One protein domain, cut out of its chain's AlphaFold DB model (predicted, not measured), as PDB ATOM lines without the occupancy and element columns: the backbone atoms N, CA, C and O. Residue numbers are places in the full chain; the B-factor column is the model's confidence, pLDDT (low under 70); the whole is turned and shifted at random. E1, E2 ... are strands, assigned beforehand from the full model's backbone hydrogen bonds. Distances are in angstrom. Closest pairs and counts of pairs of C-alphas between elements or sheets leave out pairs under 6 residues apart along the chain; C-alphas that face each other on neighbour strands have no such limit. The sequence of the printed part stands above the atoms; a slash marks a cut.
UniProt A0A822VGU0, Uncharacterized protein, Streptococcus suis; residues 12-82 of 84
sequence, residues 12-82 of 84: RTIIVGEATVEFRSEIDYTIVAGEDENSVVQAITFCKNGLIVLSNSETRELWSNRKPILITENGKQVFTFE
ATOM      1  N   ARG A  12       5.479  19.106   3.852       94.75
ATOM      2  CA  ARG A  12       4.575  17.975   4.099       94.75
ATOM      3  C   ARG A  12       3.398  18.035   3.130       94.75
ATOM      4  O   ARG A  12       2.813  19.097   2.931       94.75
ATOM      5  N   THR A  13       3.028  16.904   2.547       93.25
ATOM      6  CA  THR A  13       1.867  16.740   1.665       93.25
ATOM      7  C   THR A  13       1.123  15.473   2.050       93.25
ATOM      8  O   THR A  13       1.743  14.434   2.238       93.25
ATOM      9  N   ILE A  14      -0.200  15.566   2.176       92.62
ATOM     10  CA  ILE A  14      -1.077  14.427   2.464       92.62
ATOM     11  C   ILE A  14      -1.738  14.016   1.151       92.62
ATOM     12  O   ILE A  14      -2.379  14.842   0.498       92.62
ATOM     13  N   ILE A  15      -1.579  12.754   0.763       88.06
ATOM     14  CA  ILE A  15      -2.167  12.205  -0.457       88.06
ATOM     15  C   ILE A  15      -3.581  11.709  -0.152       88.06
ATOM     16  O   ILE A  15      -3.790  10.834   0.692       88.06
ATOM     17  N   VAL A  16      -4.561  12.250  -0.876       87.44
ATOM     18  CA  VAL A  16      -5.953  11.791  -0.837       87.44
ATOM     19  C   VAL A  16      -6.257  11.062  -2.143       87.44
ATOM     20  O   VAL A  16      -6.268  11.676  -3.205       87.44
ATOM     21  N   GLY A  17      -6.514   9.755  -2.058       85.25
ATOM     22  CA  GLY A  17      -6.735   8.894  -3.226       85.25
ATOM     23  C   GLY A  17      -5.434   8.324  -3.795       85.25
ATOM     24  O   GLY A  17      -4.471   8.115  -3.060       85.25
ATOM     25  N   GLU A  18      -5.425   8.050  -5.098       83.94
ATOM     26  CA  GLU A  18      -4.247   7.558  -5.815       83.94
ATOM     27  C   GLU A  18      -3.460   8.724  -6.419       83.94
ATOM     28  O   GLU A  18      -4.023   9.587  -7.096       83.94
ATOM     29  N   ALA A  19      -2.146   8.728  -6.208       85.06
ATOM     30  CA  ALA A  19      -1.240   9.672  -6.843       85.06
ATOM     31  C   ALA A  19       0.065   8.977  -7.226       85.06
ATOM     32  O   ALA A  19       0.521   8.059  -6.546       85.06
ATOM     33  N   THR A  20       0.668   9.436  -8.318       90.81
ATOM     34  CA  THR A  20       2.012   9.016  -8.731       90.81
ATOM     35  C   THR A  20       3.021  10.070  -8.289       90.81
ATOM     36  O   THR A  20       2.729  11.262  -8.348       90.81
ATOM     37  N   VAL A  21       4.200   9.645  -7.838       90.81
ATOM     38  CA  VAL A  21       5.304  10.548  -7.493       90.81
ATOM     39  C   VAL A  21       6.374  10.439  -8.567       90.81
ATOM     40  O   VAL A  21       6.892   9.352  -8.817       90.81
ATOM     41  N   GLU A  22       6.718  11.564  -9.181       93.62
ATOM     42  CA  GLU A  22       7.786  11.673 -10.167       93.62
ATOM     43  C   GLU A  22       8.899  12.583  -9.655       93.62
ATOM     44  O   GLU A  22       8.687  13.755  -9.352       93.62
ATOM     45  N   PHE A  23      10.123  12.059  -9.598       92.50
ATOM     46  CA  PHE A  23      11.269  12.825  -9.099       92.50
ATOM     47  C   PHE A  23      11.870  13.781 -10.136       92.50
ATOM     48  O   PHE A  23      12.548  14.737  -9.763       92.50
ATOM     49  N   ARG A  24      11.653  13.517 -11.436       92.31
ATOM     50  CA  ARG A  24      12.227  14.268 -12.578       92.31
ATOM     51  C   ARG A  24      13.731  14.534 -12.452       92.31
ATOM     52  O   ARG A  24      14.256  15.547 -12.903       92.31
ATOM     53  N   SER A  25      14.422  13.595 -11.825       91.19
ATOM     54  CA  SER A  25      15.859  13.585 -11.618       91.19
ATOM     55  C   SER A  25      16.320  12.136 -11.552       91.19
ATOM     56  O   SER A  25      15.531  11.244 -11.236       91.19
ATOM     57  N   GLU A  26      17.590  11.901 -11.869       94.56
ATOM     58  CA  GLU A  26      18.189  10.592 -11.662       94.56
ATOM     59  C   GLU A  26      18.234  10.290 -10.159       94.56
ATOM     60  O   GLU A  26      18.671  11.121  -9.356       94.56
ATOM     61  N   ILE A  27      17.765   9.102  -9.788       94.75
ATOM     62  CA  ILE A  27      17.822   8.617  -8.411       94.75
ATOM     63  C   ILE A  27      19.261   8.187  -8.126       94.75
ATOM     64  O   ILE A  27      19.844   7.434  -8.903       94.75
ATOM     65  N   ASP A  28      19.825   8.674  -7.024       95.38
ATOM     66  CA  ASP A  28      21.126   8.225  -6.528       95.38
ATOM     67  C   ASP A  28      20.943   6.938  -5.713       95.38
ATOM     68  O   ASP A  28      21.502   5.892  -6.037       95.38
ATOM     69  N   TYR A  29      20.063   6.979  -4.708       93.06
ATOM     70  CA  TYR A  29      19.651   5.800  -3.947       93.06
ATOM     71  C   TYR A  29      18.316   6.014  -3.223       93.06
ATOM     72  O   TYR A  29      17.902   7.137  -2.927       93.06
ATOM     73  N   THR A  30      17.664   4.900  -2.886       92.88
ATOM     74  CA  THR A  30      16.460   4.860  -2.052       92.88
ATOM     75  C   THR A  30      16.705   3.930  -0.871       92.88
ATOM     76  O   THR A  30      17.165   2.805  -1.047       92.88
ATOM     77  N   ILE A  31      16.386   4.396   0.334       91.12
ATOM     78  CA  ILE A  31      16.378   3.584   1.552       91.12
ATOM     79  C   ILE A  31      14.923   3.269   1.863       91.12
ATOM     80  O   ILE A  31      14.106   4.180   1.974       91.12
ATOM     81  N   VAL A  32      14.609   1.986   2.000       88.88
ATOM     82  CA  VAL A  32      13.264   1.507   2.317       88.88
ATOM     83  C   VAL A  32      13.292   0.876   3.702       88.88
ATOM     84  O   VAL A  32      14.080  -0.031   3.955       88.88
ATOM     85  N   ALA A  33      12.443   1.372   4.595       83.69
ATOM     86  CA  ALA A  33      12.123   0.745   5.866       83.69
ATOM     87  C   ALA A  33      10.740   0.091   5.748       83.69
ATOM     88  O   ALA A  33       9.755   0.758   5.435       83.69
ATOM     89  N   GLY A  34      10.710  -1.223   5.959       74.19
ATOM     90  CA  GLY A  34       9.550  -2.105   5.834       74.19
ATOM     91  C   GLY A  34      10.053  -3.540   5.663       74.19
ATOM     92  O   GLY A  34      11.041  -3.748   4.960       74.19
ATOM     93  N   GLU A  35       9.452  -4.513   6.349       64.19
ATOM     94  CA  GLU A  35       9.910  -5.911   6.289       64.19
ATOM     95  C   GLU A  35       9.429  -6.622   5.014       64.19
ATOM     96  O   GLU A  35      10.124  -7.495   4.496       64.19
ATOM     97  N   ASP A  36       8.275  -6.217   4.477       70.69
ATOM     98  CA  ASP A  36       7.676  -6.762   3.259       70.69
ATOM     99  C   ASP A  36       6.688  -5.780   2.589       70.69
ATOM    100  O   ASP A  36       6.505  -4.641   3.019       70.69
ATOM    101  N   GLU A  37       6.038  -6.233   1.514       61.88
ATOM    102  CA  GLU A  37       5.027  -5.487   0.746       61.88
ATOM    103  C   GLU A  37       3.737  -5.164   1.525       61.88
ATOM    104  O   GLU A  37       2.969  -4.300   1.104       61.88
ATOM    105  N   ASN A  38       3.508  -5.831   2.663       66.44
ATOM    106  CA  ASN A  38       2.367  -5.593   3.550       66.44
ATOM    107  C   ASN A  38       2.729  -4.682   4.732       66.44
ATOM    108  O   ASN A  38       1.845  -4.224   5.461       66.44
ATOM    109  N   SER A  39       4.019  -4.428   4.936       69.06
ATOM    110  CA  SER A  39       4.534  -3.594   6.007       69.06
ATOM    111  C   SER A  39       4.298  -2.116   5.711       69.06
ATOM    112  O   SER A  39       4.196  -1.687   4.561       69.06
ATOM    113  N   VAL A  40       4.248  -1.301   6.765       69.12
ATOM    114  CA  VAL A  40       4.337   0.154   6.612       69.12
ATOM    115  C   VAL A  40       5.641   0.467   5.887       69.12
ATOM    116  O   VAL A  40       6.722   0.172   6.393       69.12
ATOM    117  N   VAL A  41       5.532   1.052   4.696       76.56
ATOM    118  CA  VAL A  41       6.679   1.425   3.879       76.56
ATOM    119  C   VAL A  41       6.984   2.886   4.157       76.56
ATOM    120  O   VAL A  41       6.217   3.784   3.791       76.56
ATOM    121  N   GLN A  42       8.127   3.117   4.794       86.31
ATOM    122  CA  GLN A  42       8.776   4.417   4.807       86.31
ATOM    123  C   GLN A  42       9.948   4.369   3.838       86.31
ATOM    124  O   GLN A  42      10.927   3.667   4.080       86.31
ATOM    125  N   ALA A  43       9.859   5.093   2.727       90.44
ATOM    126  CA  ALA A  43      10.944   5.155   1.756       90.44
ATOM    127  C   ALA A  43      11.500   6.572   1.694       90.44
ATOM    128  O   ALA A  43      10.745   7.521   1.504       90.44
ATOM    129  N   ILE A  44      12.815   6.721   1.822       92.88
ATOM    130  CA  ILE A  44      13.511   7.980   1.561       92.88
ATOM    131  C   ILE A  44      14.336   7.844   0.285       92.88
ATOM    132  O   ILE A  44      15.190   6.970   0.167       92.88
ATOM    133  N   THR A  45      14.053   8.699  -0.690       94.00
ATOM    134  CA  THR A  45      14.714   8.730  -1.996       94.00
ATOM    135  C   THR A  45      15.576   9.976  -2.102       94.00
ATOM    136  O   THR A  45      15.104  11.086  -1.848       94.00
ATOM    137  N   PHE A  46      16.831   9.777  -2.500       93.50
ATOM    138  CA  PHE A  46      17.817  10.815  -2.755       93.50
ATOM    139  C   PHE A  46      18.074  10.881  -4.257       93.50
ATOM    140  O   PHE A  46      18.409   9.877  -4.885       93.50
ATOM    141  N   CYS A  47      17.905  12.062  -4.839       94.19
ATOM    142  CA  CYS A  47      18.158  12.294  -6.256       94.19
ATOM    143  C   CYS A  47      19.485  13.029  -6.446       94.19
ATOM    144  O   CYS A  47      19.868  13.855  -5.615       94.19
ATOM    145  N   LYS A  48      20.149  12.809  -7.583       92.50
ATOM    146  CA  LYS A  48      21.446  13.434  -7.897       92.50
ATOM    147  C   LYS A  48      21.405  14.957  -7.939       92.50
ATOM    148  O   LYS A  48      22.423  15.603  -7.721       92.50
ATOM    149  N   ASN A  49      20.238  15.538  -8.217       91.25
ATOM    150  CA  ASN A  49      20.071  16.985  -8.189       91.25
ATOM    151  C   ASN A  49      19.920  17.558  -6.771       91.25
ATOM    152  O   ASN A  49      19.722  18.757  -6.674       91.25
ATOM    153  N   GLY A  50      19.952  16.753  -5.704       91.38
ATOM    154  CA  GLY A  50      19.772  17.206  -4.320       91.38
ATOM    155  C   GLY A  50      18.327  17.171  -3.805       91.38
ATOM    156  O   GLY A  50      18.086  17.540  -2.655       91.38
ATOM    157  N   LEU A  51      17.354  16.718  -4.607       93.62
ATOM    158  CA  LEU A  51      15.992  16.447  -4.136       93.62
ATOM    159  C   LEU A  51      15.989  15.251  -3.171       93.62
ATOM    160  O   LEU A  51      16.540  14.192  -3.471       93.62
ATOM    161  N   ILE A  52      15.317  15.417  -2.034       94.00
ATOM    162  CA  ILE A  52      15.102  14.374  -1.031       94.00
ATOM    163  C   ILE A  52      13.603  14.269  -0.773       94.00
ATOM    164  O   ILE A  52      12.950  15.277  -0.478       94.00
ATOM    165  N   VAL A  53      13.068  13.052  -0.870       94.38
ATOM    166  CA  VAL A  53      11.646  12.758  -0.657       94.38
ATOM    167  C   VAL A  53      11.501  11.558   0.266       94.38
ATOM    168  O   VAL A  53      12.005  10.486  -0.043       94.38
ATOM    169  N   LEU A  54      10.788  11.732   1.373       93.56
ATOM    170  CA  LEU A  54      10.312  10.663   2.244       93.56
ATOM    171  C   LEU A  54       8.832  10.406   1.945       93.56
ATOM    172  O   LEU A  54       8.014  11.316   2.066       93.56
ATOM    173  N   SER A  55       8.474   9.174   1.608       91.50
ATOM    174  CA  SER A  55       7.092   8.698   1.583       91.50
ATOM    175  C   SER A  55       6.809   7.850   2.819       91.50
ATOM    176  O   SER A  55       7.645   7.052   3.235       91.50
ATOM    177  N   ASN A  56       5.626   8.020   3.406       89.44
ATOM    178  CA  ASN A  56       5.115   7.189   4.492       89.44
ATOM    179  C   ASN A  56       3.732   6.655   4.092       89.44
ATOM    180  O   ASN A  56       2.777   7.428   3.960       89.44
ATOM    181  N   SER A  57       3.628   5.339   3.878       84.50
ATOM    182  CA  SER A  57       2.381   4.710   3.432       84.50
ATOM    183  C   SER A  57       1.295   4.651   4.513       84.50
ATOM    184  O   SER A  57       0.114   4.723   4.173       84.50
ATOM    185  N   GLU A  58       1.663   4.589   5.796       84.69
ATOM    186  CA  GLU A  58       0.721   4.541   6.925       84.69
ATOM    187  C   GLU A  58      -0.050   5.854   7.053       84.69
ATOM    188  O   GLU A  58      -1.278   5.867   7.139       84.69
ATOM    189  N   THR A  59       0.670   6.976   7.006       88.12
ATOM    190  CA  THR A  59       0.071   8.311   7.124       88.12
ATOM    191  C   THR A  59      -0.365   8.893   5.780       88.12
ATOM    192  O   THR A  59      -1.021   9.935   5.751       88.12
ATOM    193  N   ARG A  60      -0.046   8.214   4.666       89.00
ATOM    194  CA  ARG A  60      -0.232   8.698   3.285       89.00
ATOM    195  C   ARG A  60       0.432  10.053   3.062       89.00
ATOM    196  O   ARG A  60      -0.132  10.950   2.433       89.00
ATOM    197  N   GLU A  61       1.629  10.209   3.611       91.94
ATOM    198  CA  GLU A  61       2.367  11.463   3.576       91.94
ATOM    199  C   GLU A  61       3.570  11.407   2.649       91.94
ATOM    200  O   GLU A  61       4.273  10.401   2.550       91.94
ATOM    201  N   LEU A  62       3.840  12.554   2.039       93.19
ATOM    202  CA  LEU A  62       5.093  12.885   1.388       93.19
ATOM    203  C   LEU A  62       5.738  14.051   2.125       93.19
ATOM    204  O   LEU A  62       5.115  15.094   2.329       93.19
ATOM    205  N   TRP A  63       7.003  13.885   2.476       94.69
ATOM    206  CA  TRP A  63       7.851  14.926   3.025       94.69
ATOM    207  C   TRP A  63       8.999  15.183   2.063       94.69
ATOM    208  O   TRP A  63       9.625  14.246   1.579       94.69
ATOM    209  N   SER A  64       9.288  16.441   1.753       94.81
ATOM    210  CA  SER A  64      10.322  16.781   0.773       94.81
ATOM    211  C   SER A  64      11.067  18.054   1.134       94.81
ATOM    212  O   SER A  64      10.566  18.927   1.850       94.81
ATOM    213  N   ASN A  65      12.301  18.153   0.647       94.62
ATOM    214  CA  ASN A  65      13.134  19.336   0.834       94.62
ATOM    215  C   ASN A  65      12.879  20.444  -0.208       94.62
ATOM    216  O   ASN A  65      13.371  21.564  -0.047       94.62
ATOM    217  N   ARG A  66      12.074  20.157  -1.235       93.88
ATOM    218  CA  ARG A  66      11.624  21.103  -2.263       93.88
ATOM    219  C   ARG A  66      10.114  21.114  -2.361       93.88
ATOM    220  O   ARG A  66       9.464  20.142  -1.991       93.88
ATOM    221  N   LYS A  67       9.545  22.223  -2.829       94.19
ATOM    222  CA  LYS A  67       8.095  22.376  -2.853       94.19
ATOM    223  C   LYS A  67       7.489  21.372  -3.841       94.19
ATOM    224  O   LYS A  67       7.925  21.332  -4.994       94.19
ATOM    225  N   PRO A  68       6.491  20.580  -3.422       94.25
ATOM    226  CA  PRO A  68       5.773  19.709  -4.330       94.25
ATOM    227  C   PRO A  68       4.880  20.536  -5.257       94.25
ATOM    228  O   PRO A  68       4.274  21.535  -4.860       94.25
ATOM    229  N   ILE A  69       4.789  20.086  -6.498       94.31
ATOM    230  CA  ILE A  69       3.946  20.631  -7.551       94.31
ATOM    231  C   ILE A  69       3.009  19.503  -7.965       94.31
ATOM    232  O   ILE A  69       3.458  18.433  -8.374       94.31
ATOM    233  N   LEU A  70       1.706  19.740  -7.844       92.88
ATOM    234  CA  LEU A  70       0.687  18.811  -8.314       92.88
ATOM    235  C   LEU A  70       0.311  19.171  -9.748       92.88
ATOM    236  O   LEU A  70      -0.088  20.304 -10.021       92.88
ATOM    237  N   ILE A  71       0.421  18.203 -10.648       93.00
ATOM    238  CA  ILE A  71       0.013  18.331 -12.046       93.00
ATOM    239  C   ILE A  71      -0.909  17.173 -12.431       93.00
ATOM    240  O   ILE A  71      -0.981  16.151 -11.750       93.00
ATOM    241  N   THR A  72      -1.635  17.339 -13.534       92.25
ATOM    242  CA  THR A  72      -2.452  16.274 -14.120       92.25
ATOM    243  C   THR A  72      -1.829  15.824 -15.432       92.25
ATOM    244  O   THR A  72      -1.731  16.615 -16.367       92.25
ATOM    245  N   GLU A  73      -1.449  14.552 -15.519       91.44
ATOM    246  CA  GLU A  73      -0.875  13.946 -16.723       91.44
ATOM    247  C   GLU A  73      -1.662  12.690 -17.090       91.44
ATOM    248  O   GLU A  73      -1.885  11.814 -16.255       91.44
ATOM    249  N   ASN A  74      -2.145  12.608 -18.335       90.19
ATOM    250  CA  ASN A  74      -2.972  11.494 -18.823       90.19
ATOM    251  C   ASN A  74      -4.175  11.161 -17.911       90.19
ATOM    252  O   ASN A  74      -4.529   9.998 -17.726       90.19
ATOM    253  N   GLY A  75      -4.784  12.188 -17.306       87.12
ATOM    254  CA  GLY A  75      -5.907  12.041 -16.374       87.12
ATOM    255  C   GLY A  75      -5.529  11.559 -14.967       87.12
ATOM    256  O   GLY A  75      -6.424  11.333 -14.155       87.12
ATOM    257  N   LYS A  76      -4.236  11.416 -14.655       89.38
ATOM    258  CA  LYS A  76      -3.730  11.014 -13.336       89.38
ATOM    259  C   LYS A  76      -3.123  12.199 -12.591       89.38
ATOM    260  O   LYS A  76      -2.520  13.079 -13.201       89.38
ATOM    261  N   GLN A  77      -3.274  12.201 -11.268       90.94
ATOM    262  CA  GLN A  77      -2.610  13.155 -10.380       90.94
ATOM    263  C   GLN A  77      -1.150  12.738 -10.190       90.94
ATOM    264  O   GLN A  77      -0.869  11.622  -9.741       90.94
ATOM    265  N   VAL A  78      -0.231  13.636 -10.536       92.88
ATOM    266  CA  VAL A  78       1.212  13.414 -10.436       92.88
ATOM    267  C   VAL A  78       1.823  14.497  -9.557       92.88
ATOM    268  O   VAL A  78       1.691  15.690  -9.832       92.88
ATOM    269  N   PHE A  79       2.499  14.080  -8.490       93.19
ATOM    270  CA  PHE A  79       3.352  14.952  -7.696       93.19
ATOM    271  C   PHE A  79       4.753  14.974  -8.299       93.19
ATOM    272  O   PHE A  79       5.415  13.942  -8.376       93.19
ATOM    273  N   THR A  80       5.208  16.163  -8.675       94.00
ATOM    274  CA  THR A  80       6.610  16.469  -8.981       94.00
ATOM    275  C   THR A  80       7.125  17.512  -7.990       94.00
ATOM    276  O   THR A  80       6.403  17.924  -7.083       94.00
ATOM    277  N   PHE A  81       8.370  17.956  -8.129       94.62
ATOM    278  CA  PHE A  81       8.998  18.914  -7.223       94.62
ATOM    279  C   PHE A  81       9.634  20.061  -8.004       94.62
ATOM    280  O   PHE A  81       9.996  19.897  -9.171       94.62
ATOM    281  N   GLU A  82       9.761  21.224  -7.364       90.88
ATOM    282  CA  GLU A  82      10.582  22.313  -7.894       90.88
ATOM    283  C   GLU A  82      11.991  21.790  -8.218       90.88
ATOM    284  O   GLU A  82      12.589  21.009  -7.470       90.88
TER     285      GLU A  82
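Overview. This is residues 12 to 82 of the 84 residues of an uncharacterized protein of Streptococcus suis (UniProt A0A822VGU0). A twisted wall of five antiparallel strands has a two-stranded hairpin, E6 and E7, slanting away from one of its faces near the end that holds E1 and E5; the two sheets make an open corner, not a sandwich. The link of residues 15 to 26 crosses over that same face inside the corner, and its residues 20 to 21 run beside E7 like a short third strand, while the wall's other face is bare. The 71 printed residues hold no named helix and seven strands, E1 to E7 along the chain, in the class all strand. The larger sheet has the order E1 - E5 - E4 - E3 - E2 and the smaller E6 - E7, both antiparallel throughout. The whole is compact, with a radius of gyration of the C-alphas of 12.1 A and spans of 32 by 29 by 21 A.

Along the chain. E1, residues 12 to 14, begins at C-alpha 12 at (4.575, 17.975, 4.099) and is 6.9 A long. E2, residues 27 to 33, is the longest strand by residues and measures 17.3 A, from C-alpha 27 at (17.822, 8.617, -8.411). E3, residues 42 to 47, measures 16.5 A; E4, residues 52 to 56, 13.5 A; E5, residues 61 to 64, 10.0 A. E6, residues 68 to 73, measures 15.2 A, and E7, residues 76 to 81, 16.2 A, ending at C-alpha 81 at (8.998, 18.914, -7.223).

Arrangement. In the larger sheet E1 and E2 are the edge strands. E1 and E5 are antiparallel at 154 degrees, with N 13 and O 62 at 2.8 A, within hydrogen-bond range. E2, E3, E4 and E5 form a meander, each strand the antiparallel neighbour of the one before. In the hairpin of E4 and E5, N 54 and O 63 are 2.8 A apart; in that of E3 and E4, N 45 and O 53 are 2.8 A apart; in that of E2 and E3, N 31 and O 44 are 2.8 A apart. From edge to edge the strands' lines turn by 65 degrees. The hairpin of E6 and E7, at 147 degrees, has N 71 and O 78 at 2.9 A. E5 and E6 meet only through their link. E5 and E7 are only just apart, with closest C-alphas at 8.4 A. The closest C-alphas of E1 and E6, those of Thr 13 and Pro 68, are 7.7 A apart. Residues 20 to 21 pair with residues 78 to 79 of E7, parallel.

Size, cuts and confidence. The C-alphas of Glu 35 and Asn 74 are the farthest apart, at 33.2 A. The printed part has no cut. The link from E1 to E2, 12 residues, is long; that from E2 to E3, 8 residues, is short but not tight. The mean pLDDT of the printed part is 89.0; residue 35 and residues 37 to 40 are under 70.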